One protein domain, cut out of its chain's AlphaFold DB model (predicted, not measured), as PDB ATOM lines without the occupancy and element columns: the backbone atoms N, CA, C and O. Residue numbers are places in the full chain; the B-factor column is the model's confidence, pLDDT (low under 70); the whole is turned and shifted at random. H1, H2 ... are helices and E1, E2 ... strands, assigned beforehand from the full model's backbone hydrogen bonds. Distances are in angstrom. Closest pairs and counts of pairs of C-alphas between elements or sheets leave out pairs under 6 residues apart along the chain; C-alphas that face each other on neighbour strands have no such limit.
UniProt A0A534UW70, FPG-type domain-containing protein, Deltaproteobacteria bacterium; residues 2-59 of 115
ATOM      1  N   PRO A   2      31.743 -61.217  12.703       65.56
ATOM      2  CA  PRO A   2      31.945 -61.220  14.162       65.56
ATOM      3  C   PRO A   2      31.766 -59.835  14.816       65.56
ATOM      4  O   PRO A   2      31.343 -59.716  15.970       65.56
ATOM      5  N   GLU A   3      31.997 -58.765  14.059       76.44
ATOM      6  CA  GLU A   3      31.770 -57.386  14.489       76.44
ATOM      7  C   GLU A   3      30.273 -57.060  14.597       76.44
ATOM      8  O   GLU A   3      29.854 -56.331  15.498       76.44
ATOM      9  N   GLY A   4      29.453 -57.635  13.712       81.88
ATOM     10  CA  GLY A   4      28.005 -57.423  13.674       81.88
ATOM     11  C   GLY A   4      27.304 -57.958  14.921       81.88
ATOM     12  O   GLY A   4      26.513 -57.240  15.536       81.88
ATOM     13  N   ASP A   5      27.659 -59.169  15.352       88.62
ATOM     14  CA  ASP A   5      27.088 -59.791  16.553       88.62
ATOM     15  C   ASP A   5      27.469 -59.020  17.822       88.62
ATOM     16  O   ASP A   5      26.645 -58.831  18.720       88.62
ATOM     17  N   THR A   6      28.701 -58.508  17.877       91.94
ATOM     18  CA  THR A   6      29.183 -57.687  18.996       91.94
ATOM     19  C   THR A   6      28.403 -56.373  19.090       91.94
ATOM     20  O   THR A   6      27.924 -56.009  20.168       91.94
ATOM     21  N   ILE A   7      28.202 -55.685  17.959       88.12
ATOM     22  CA  ILE A   7      27.396 -54.457  17.894       88.12
ATOM     23  C   ILE A   7      25.942 -54.743  18.285       88.12
ATOM     24  O   ILE A   7      25.362 -53.992  19.071       88.12
ATOM     25  N   PHE A   8      25.355 -55.832  17.783       88.12
ATOM     26  CA  PHE A   8      23.972 -56.203  18.083       88.12
ATOM     27  C   PHE A   8      23.761 -56.492  19.574       88.12
ATOM     28  O   PHE A   8      22.801 -55.998  20.177       88.12
ATOM     29  N   ARG A   9      24.676 -57.239  20.204       91.69
ATOM     30  CA  ARG A   9      24.628 -57.532  21.645       91.69
ATOM     31  C   ARG A   9      24.770 -56.264  22.483       91.69
ATOM     32  O   ARG A   9      23.954 -56.041  23.379       91.69
ATOM     33  N   ALA A  10      25.740 -55.407  22.159       92.69
ATOM     34  CA  ALA A  10      25.927 -54.128  22.840       92.69
ATOM     35  C   ALA A  10      24.681 -53.234  22.713       92.69
ATOM     36  O   ALA A  10      24.186 -52.712  23.710       92.69
ATOM     37  N   ALA A  11      24.115 -53.114  21.508       90.56
ATOM     38  CA  ALA A  11      22.900 -52.341  21.271       90.56
ATOM     39  C   ALA A  11      21.685 -52.907  22.026       90.56
ATOM     40  O   ALA A  11      20.890 -52.143  22.574       90.56
ATOM     41  N   THR A  12      21.548 -54.234  22.096       92.69
ATOM     42  CA  THR A  12      20.460 -54.902  22.827       92.69
ATOM     43  C   THR A  12      20.557 -54.651  24.332       92.69
ATOM     44  O   THR A  12      19.554 -54.310  24.962       92.69
ATOM     45  N   ALA A  13      21.757 -54.759  24.909       94.06
ATOM     46  CA  ALA A  13      21.989 -54.446  26.317       94.06
ATOM     47  C   ALA A  13      21.700 -52.965  26.621       94.06
ATOM     48  O   ALA A  13      20.962 -52.654  27.557       94.06
ATOM     49  N   LEU A  14      22.205 -52.054  25.782       92.94
ATOM     50  CA  LEU A  14      21.965 -50.616  25.922       92.94
ATOM     51  C   LEU A  14      20.481 -50.262  25.808       92.94
ATOM     52  O   LEU A  14      20.001 -49.426  26.567       92.94
ATOM     53  N   ARG A  15      19.729 -50.908  24.907       90.44
ATOM     54  CA  ARG A  15      18.285 -50.677  24.768       90.44
ATOM     55  C   ARG A  15      17.551 -50.963  26.074       90.44
ATOM     56  O   ARG A  15      16.780 -50.116  26.508       90.44
ATOM     57  N   LYS A  16      17.824 -52.103  26.718       92.19
ATOM     58  CA  LYS A  16      17.200 -52.462  28.004       92.19
ATOM     59  C   LYS A  16      17.487 -51.425  29.094       92.19
ATOM     60  O   LYS A  16      16.593 -51.097  29.859       92.19
ATOM     61  N   ALA A  17      18.711 -50.896  29.139       92.12
ATOM     62  CA  ALA A  17      19.124 -49.926  30.154       92.12
ATOM     63  C   ALA A  17      18.628 -48.491  29.894       92.12
ATOM     64  O   ALA A  17      18.487 -47.712  30.831       92.12
ATOM     65  N   LEU A  18      18.411 -48.115  28.630       93.12
ATOM     66  CA  LEU A  18      18.149 -46.725  28.237       93.12
ATOM     67  C   LEU A  18      16.705 -46.457  27.796       93.12
ATOM     68  O   LEU A  18      16.326 -45.299  27.607       93.12
ATOM     69  N   GLN A  19      15.892 -47.492  27.582       90.56
ATOM     70  CA  GLN A  19      14.500 -47.319  27.176       90.56
ATOM     71  C   GLN A  19      13.704 -46.587  28.267       90.56
ATOM     72  O   GLN A  19      13.775 -46.931  29.440       90.56
ATOM     73  N   GLY A  20      12.972 -45.538  27.876       92.06
ATOM     74  CA  GLY A  20      12.253 -44.649  28.802       92.06
ATOM     75  C   GLY A  20      13.134 -43.626  29.534       92.06
ATOM     76  O   GLY A  20      12.607 -42.683  30.119       92.06
ATOM     77  N   ALA A  21      14.464 -43.747  29.460       93.38
ATOM     78  CA  ALA A  21      15.379 -42.840  30.139       93.38
ATOM     79  C   ALA A  21      15.471 -41.464  29.457       93.38
ATOM     80  O   ALA A  21      15.162 -41.276  28.272       93.38
ATOM     81  N   ARG A  22      15.962 -40.490  30.225       92.31
ATOM     82  CA  ARG A  22      16.188 -39.105  29.800       92.31
ATOM     83  C   ARG A  22      17.660 -38.756  29.965       92.31
ATOM     84  O   ARG A  22      18.294 -39.161  30.936       92.31
ATOM     85  N   VAL A  23      18.208 -38.004  29.015       88.88
ATOM     86  CA  VAL A  23      19.571 -37.478  29.117       88.88
ATOM     87  C   VAL A  23      19.511 -36.116  29.795       88.88
ATOM     88  O   VAL A  23      18.833 -35.215  29.307       88.88
ATOM     89  N   THR A  24      20.221 -35.983  30.912       85.50
ATOM     90  CA  THR A  24      20.255 -34.772  31.754       85.50
ATOM     91  C   THR A  24      21.639 -34.125  31.803       85.50
ATOM     92  O   THR A  24      21.772 -32.933  32.067       85.50
ATOM     93  N   GLN A  25      22.697 -34.892  31.529       82.69
ATOM     94  CA  GLN A  25      24.077 -34.417  31.561       82.69
ATOM     95  C   GLN A  25      24.988 -35.222  30.636       82.69
ATOM     96  O   GLN A  25      24.705 -36.371  30.298       82.69
ATOM     97  N   PHE A  26      26.121 -34.629  30.278       82.69
ATOM     98  CA  PHE A  26      27.243 -35.305  29.650       82.69
ATOM     99  C   PHE A  26      28.436 -35.345  30.612       82.69
ATOM    100  O   PHE A  26      28.629 -34.459  31.447       82.69
ATOM    101  N   ARG A  27      29.279 -36.367  30.459       80.88
ATOM    102  CA  ARG A  27      30.620 -36.412  31.044       80.88
ATOM    103  C   ARG A  27      31.605 -36.722  29.934       80.88
ATOM    104  O   ARG A  27      31.466 -37.726  29.242       80.88
ATOM    105  N   SER A  28      32.597 -35.866  29.759       73.50
ATOM    106  CA  SER A  28      33.664 -36.070  28.791       73.50
ATOM    107  C   SER A  28      34.993 -35.646  29.399       73.50
ATOM    108  O   SER A  28      35.070 -34.662  30.130       73.50
ATOM    109  N   VAL A  29      36.060 -36.375  29.066       73.25
ATOM    110  CA  VAL A  29      37.420 -36.082  29.553       73.25
ATOM    111  C   VAL A  29      37.835 -34.646  29.213       73.25
ATOM    112  O   VAL A  29      38.557 -34.005  29.962       73.25
ATOM    113  N   LYS A  30      37.360 -34.120  28.081       64.81
ATOM    114  CA  LYS A  30      37.818 -32.837  27.536       64.81
ATOM    115  C   LYS A  30      36.852 -31.694  27.784       64.81
ATOM    116  O   LYS A  30      37.290 -30.554  27.837       64.81
ATOM    117  N   LEU A  31      35.556 -31.962  27.850       65.88
ATOM    118  CA  LEU A  31      34.521 -30.943  28.048       65.88
ATOM    119  C   LEU A  31      34.056 -30.890  29.510       65.88
ATOM    120  O   LEU A  31      33.191 -30.089  29.836       65.88
ATOM    121  N   GLY A  32      34.627 -31.730  30.379       72.44
ATOM    122  CA  GLY A  32      34.220 -31.852  31.769       72.44
ATOM    123  C   GLY A  32      32.877 -32.564  31.910       72.44
ATOM    124  O   GLY A  32      32.458 -33.352  31.055       72.44
ATOM    125  N   ARG A  33      32.203 -32.300  33.025       78.06
ATOM    126  CA  ARG A  33      30.795 -32.639  33.215       78.06
ATOM    127  C   ARG A  33      29.989 -31.372  32.992       78.06
ATOM    128  O   ARG A  33      30.326 -30.331  33.545       78.06
ATOM    129  N   GLY A  34      28.932 -31.481  32.213       72.50
ATOM    130  CA  GLY A  34      28.011 -30.385  32.007       72.50
ATOM    131  C   GLY A  34      26.616 -30.934  31.804       72.50
ATOM    132  O   GLY A  34      26.449 -32.077  31.367       72.50
ATOM    133  N   PRO A  35      25.596 -30.164  32.150       74.12
ATOM    134  CA  PRO A  35      24.249 -30.582  31.871       74.12
ATOM    135  C   PRO A  35      23.953 -30.525  30.366       74.12
ATOM    136  O   PRO A  35      24.598 -29.800  29.607       74.12
ATOM    137  N   VAL A  36      22.959 -31.291  29.933       71.06
ATOM    138  CA  VAL A  36      22.362 -31.154  28.603       71.06
ATOM    139  C   VAL A  36      20.886 -30.843  28.779       71.06
ATOM    140  O   VAL A  36      20.291 -31.234  29.782       71.06
ATOM    141  N   GLY A  37      20.286 -30.136  27.819       69.88
ATOM    142  CA  GLY A  37      18.834 -29.965  27.812       69.88
ATOM    143  C   GLY A  37      18.146 -31.321  27.978       69.88
ATOM    144  O   GLY A  37      18.557 -32.301  27.358       69.88
ATOM    145  N   GLU A  38      17.129 -31.378  28.833       78.19
ATOM    146  CA  GLU A  38      16.497 -32.637  29.204       78.19
ATOM    147  C   GLU A  38      15.719 -33.215  28.017       78.19
ATOM    148  O   GLU A  38      14.745 -32.628  27.538       78.19
ATOM    149  N   GLN A  39      16.183 -34.348  27.492       82.81
ATOM    150  CA  GLN A  39      15.629 -34.963  26.284       82.81
ATOM    151  C   GLN A  39      15.461 -36.473  26.489       82.81
ATOM    152  O   GLN A  39      16.380 -37.114  27.007       82.81
ATOM    153  N   PRO A  40      14.339 -37.078  26.055       91.00
ATOM    154  CA  PRO A  40      14.216 -38.531  26.032       91.00
ATOM    155  C   PRO A  40      15.332 -39.152  25.190       91.00
ATOM    156  O   PRO A  40      15.597 -38.691  24.074       91.00
ATOM    157  N   VAL A  41      15.948 -40.234  25.674       91.75
ATOM    158  CA  VAL A  41      16.988 -40.955  24.917       91.75
ATOM    159  C   VAL A  41      16.462 -41.371  23.541       91.75
ATOM    160  O   VAL A  41      17.173 -41.239  22.547       91.75
ATOM    161  N   ALA A  42      15.193 -41.781  23.460       90.31
ATOM    162  CA  ALA A  42      14.541 -42.161  22.209       90.31
ATOM    163  C   ALA A  42      14.615 -41.060  21.133       90.31
ATOM    164  O   ALA A  42      14.933 -41.351  19.983       90.31
ATOM    165  N   VAL A  43      14.415 -39.789  21.502       89.69
ATOM    166  CA  VAL A  43      14.472 -38.656  20.560       89.69
ATOM    167  C   VAL A  43      15.889 -38.458  20.017       89.69
ATOM    168  O   VAL A  43      16.074 -38.149  18.835       89.69
ATOM    169  N   LEU A  44      16.906 -38.651  20.859       88.56
ATOM    170  CA  LEU A  44      18.308 -38.542  20.456       88.56
ATOM    171  C   LEU A  44      18.733 -39.706  19.555       88.56
ATOM    172  O   LEU A  44      19.416 -39.476  18.554       88.56
ATOM    173  N   VAL A  45      18.313 -40.930  19.884       91.19
ATOM    174  CA  VAL A  45      18.581 -42.129  19.077       91.19
ATOM    175  C   VAL A  45      17.913 -42.004  17.713       91.19
ATOM    176  O   VAL A  45      18.588 -42.188  16.704       91.19
ATOM    177  N   GLU A  46      16.646 -41.593  17.662       92.62
ATOM    178  CA  GLU A  46      15.914 -41.411  16.406       92.62
ATOM    179  C   GLU A  46      16.561 -40.337  15.525       92.62
ATOM    180  O   GLU A  46      16.847 -40.553  14.345       92.62
ATOM    181  N   ARG A  47      16.903 -39.179  16.108       91.38
ATOM    182  CA  ARG A  47      17.622 -38.124  15.380       91.38
ATOM    183  C   ARG A  47      18.958 -38.630  14.837       91.38
ATOM    184  O   ARG A  47      19.303 -38.315  13.699       91.38
ATOM    185  N   SER A  48      19.702 -39.391  15.636       91.38
ATOM    186  CA  SER A  48      20.995 -39.956  15.239       91.38
ATOM    187  C   SER A  48      20.835 -40.969  14.108       91.38
ATOM    188  O   SER A  48      21.535 -40.863  13.105       91.38
ATOM    189  N   HIS A  49      19.872 -41.885  14.223       93.56
ATOM    190  CA  HIS A  49      19.539 -42.868  13.196       93.56
ATOM    191  C   HIS A  49      19.197 -42.183  11.869       93.56
ATOM    192  O   HIS A  49      19.842 -42.453  10.855       93.56
ATOM    193  N   ARG A  50      18.284 -41.206  11.886       93.44
ATOM    194  CA  ARG A  50      17.908 -40.436  10.693       93.44
ATOM    195  C   ARG A  50      19.108 -39.752  10.035       93.44
ATOM    196  O   ARG A  50      19.236 -39.768   8.812       93.44
ATOM    197  N   LEU A  51      19.994 -39.141  10.825       93.06
ATOM    198  CA  LEU A  51      21.193 -38.484  10.300       93.06
ATOM    199  C   LEU A  51      22.200 -39.487   9.725       93.06
ATOM    200  O   LEU A  51      22.780 -39.211   8.677       93.06
ATOM    201  N   LEU A  52      22.395 -40.638  10.368       93.88
ATOM    202  CA  LEU A  52      23.293 -41.687   9.880       93.88
ATOM    203  C   LEU A  52      22.777 -42.301   8.578       93.88
ATOM    204  O   LEU A  52      23.529 -42.373   7.611       93.88
ATOM    205  N   VAL A  53      21.491 -42.659   8.518       93.94
ATOM    206  CA  VAL A  53      20.855 -43.213   7.314       93.94
ATOM    207  C   VAL A  53      20.958 -42.238   6.146       93.94
ATOM    208  O   VAL A  53      21.367 -42.632   5.055       93.94
ATOM    209  N   ARG A  54      20.690 -40.947   6.380       91.12
ATOM    210  CA  ARG A  54      20.816 -39.907   5.351       91.12
ATOM    211  C   ARG A  54      22.234 -39.779   4.781       91.12
ATOM    212  O   ARG A  54      22.392 -39.369   3.640       91.12
ATOM    213  N   ASN A  55      23.256 -40.094   5.573       92.94
ATOM    214  CA  ASN A  55      24.667 -39.958   5.201       92.94
ATOM    215  C   ASN A  55      25.338 -41.310   4.896       92.94
ATOM    216  O   ASN A  55      26.569 -41.386   4.891       92.94
ATOM    217  N   ARG A  56      24.547 -42.374   4.695       94.38
ATOM    218  CA  ARG A  56      25.045 -43.746   4.510       94.38
ATOM    219  C   ARG A  56      25.562 -44.009   3.097       94.38
ATOM    220  O   ARG A  56      26.444 -44.842   2.927       94.38
ATOM    221  N   THR A  57      24.994 -43.350   2.094       92.25
ATOM    222  CA  THR A  57      25.348 -43.546   0.683       92.25
ATOM    223  C   THR A  57      26.442 -42.581   0.233       92.25
ATOM    224  O   THR A  57      26.763 -41.608   0.917       92.25
ATOM    225  N   ALA A  58      27.033 -42.860  -0.931       84.12
ATOM    226  CA  ALA A  58      28.013 -41.978  -1.546       84.12
ATOM    227  C   ALA A  58      27.399 -40.603  -1.877       84.12
ATOM    228  O   ALA A  58      26.246 -40.506  -2.295       84.12
ATOM    229  N   GLY A  59      28.188 -39.542  -1.687       86.19
ATOM    230  CA  GLY A  59      27.793 -38.159  -1.949       86.19
ATOM    231  C   GLY A  59      28.192 -37.190  -0.827       86.19
ATOM    232  O   GLY A  59      28.783 -37.593   0.182       86.19
TER     233      GLY A  59
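Overview. This is residues 2 to 59 of the 115 residues of the protein "FPG-type domain-containing protein" of Deltaproteobacteria bacterium (UniProt A0A534UW70). Two helices make an open V, with a two-stranded hairpin, E1 and E2, at its closed end. H1 and H2 come near each other only where Leu 18 and Val 41 lie, and residues 2 to 14 and 45 to 59 stick out as the free arms. The printed part has 58 residues, with the named elements H1, E1, E2, H2 in that order; the sheet, order E1 - E2, is antiparallel, and the class is mixed, helices and strands. The whole is loose, with a radius of gyration of the C-alphas of 14.2 A and spans of 34 by 31 by 25 A.

Arrangement. H1, residues 2 to 18, and H2, residues 41 to 54, are close but not clearly touching; their closest C-alphas, those of Leu 18 and Val 41, are 6.8 A apart. They run opposite ways at a shallow tilt of 33 degrees, only just short of steep. E1, residues 22 to 28, and E2, residues 32 to 40, form an antiparallel hairpin, with 159 degrees between their directions. N 26 and O 34, at 2.8 A, and N 23 and O 39, at 2.9 A, are within hydrogen-bond range. E2 bends by 67 degrees at residue 37. The closest C-alphas of E1 and H2, those of Arg 22 and Val 41, are 5.3 A apart. H1 and E2 are apart. In H1 and H2 every O i to N i+4 pair is within hydrogen-bond range.

Along the chain. H1 begins at C-alpha 2, (31.945, -61.220, 14.162), and measures 24.5 A from first to last C-alpha. E1 measures 17.8 A and E2 21.9 A. H2 measures 20.0 A and ends at C-alpha 54, (20.816, -39.907, 5.351).

Size, cuts and confidence. The two C-alphas farthest apart, those of Pro 2 and Gly 37, are 36.5 A apart. The printed part has no cut, and the links H1 to E1, E1 to E2 and E2 to H2 are tight. The mean pLDDT of the printed part is 86.1; residues 2, 30 to 31 and 37 are under 70.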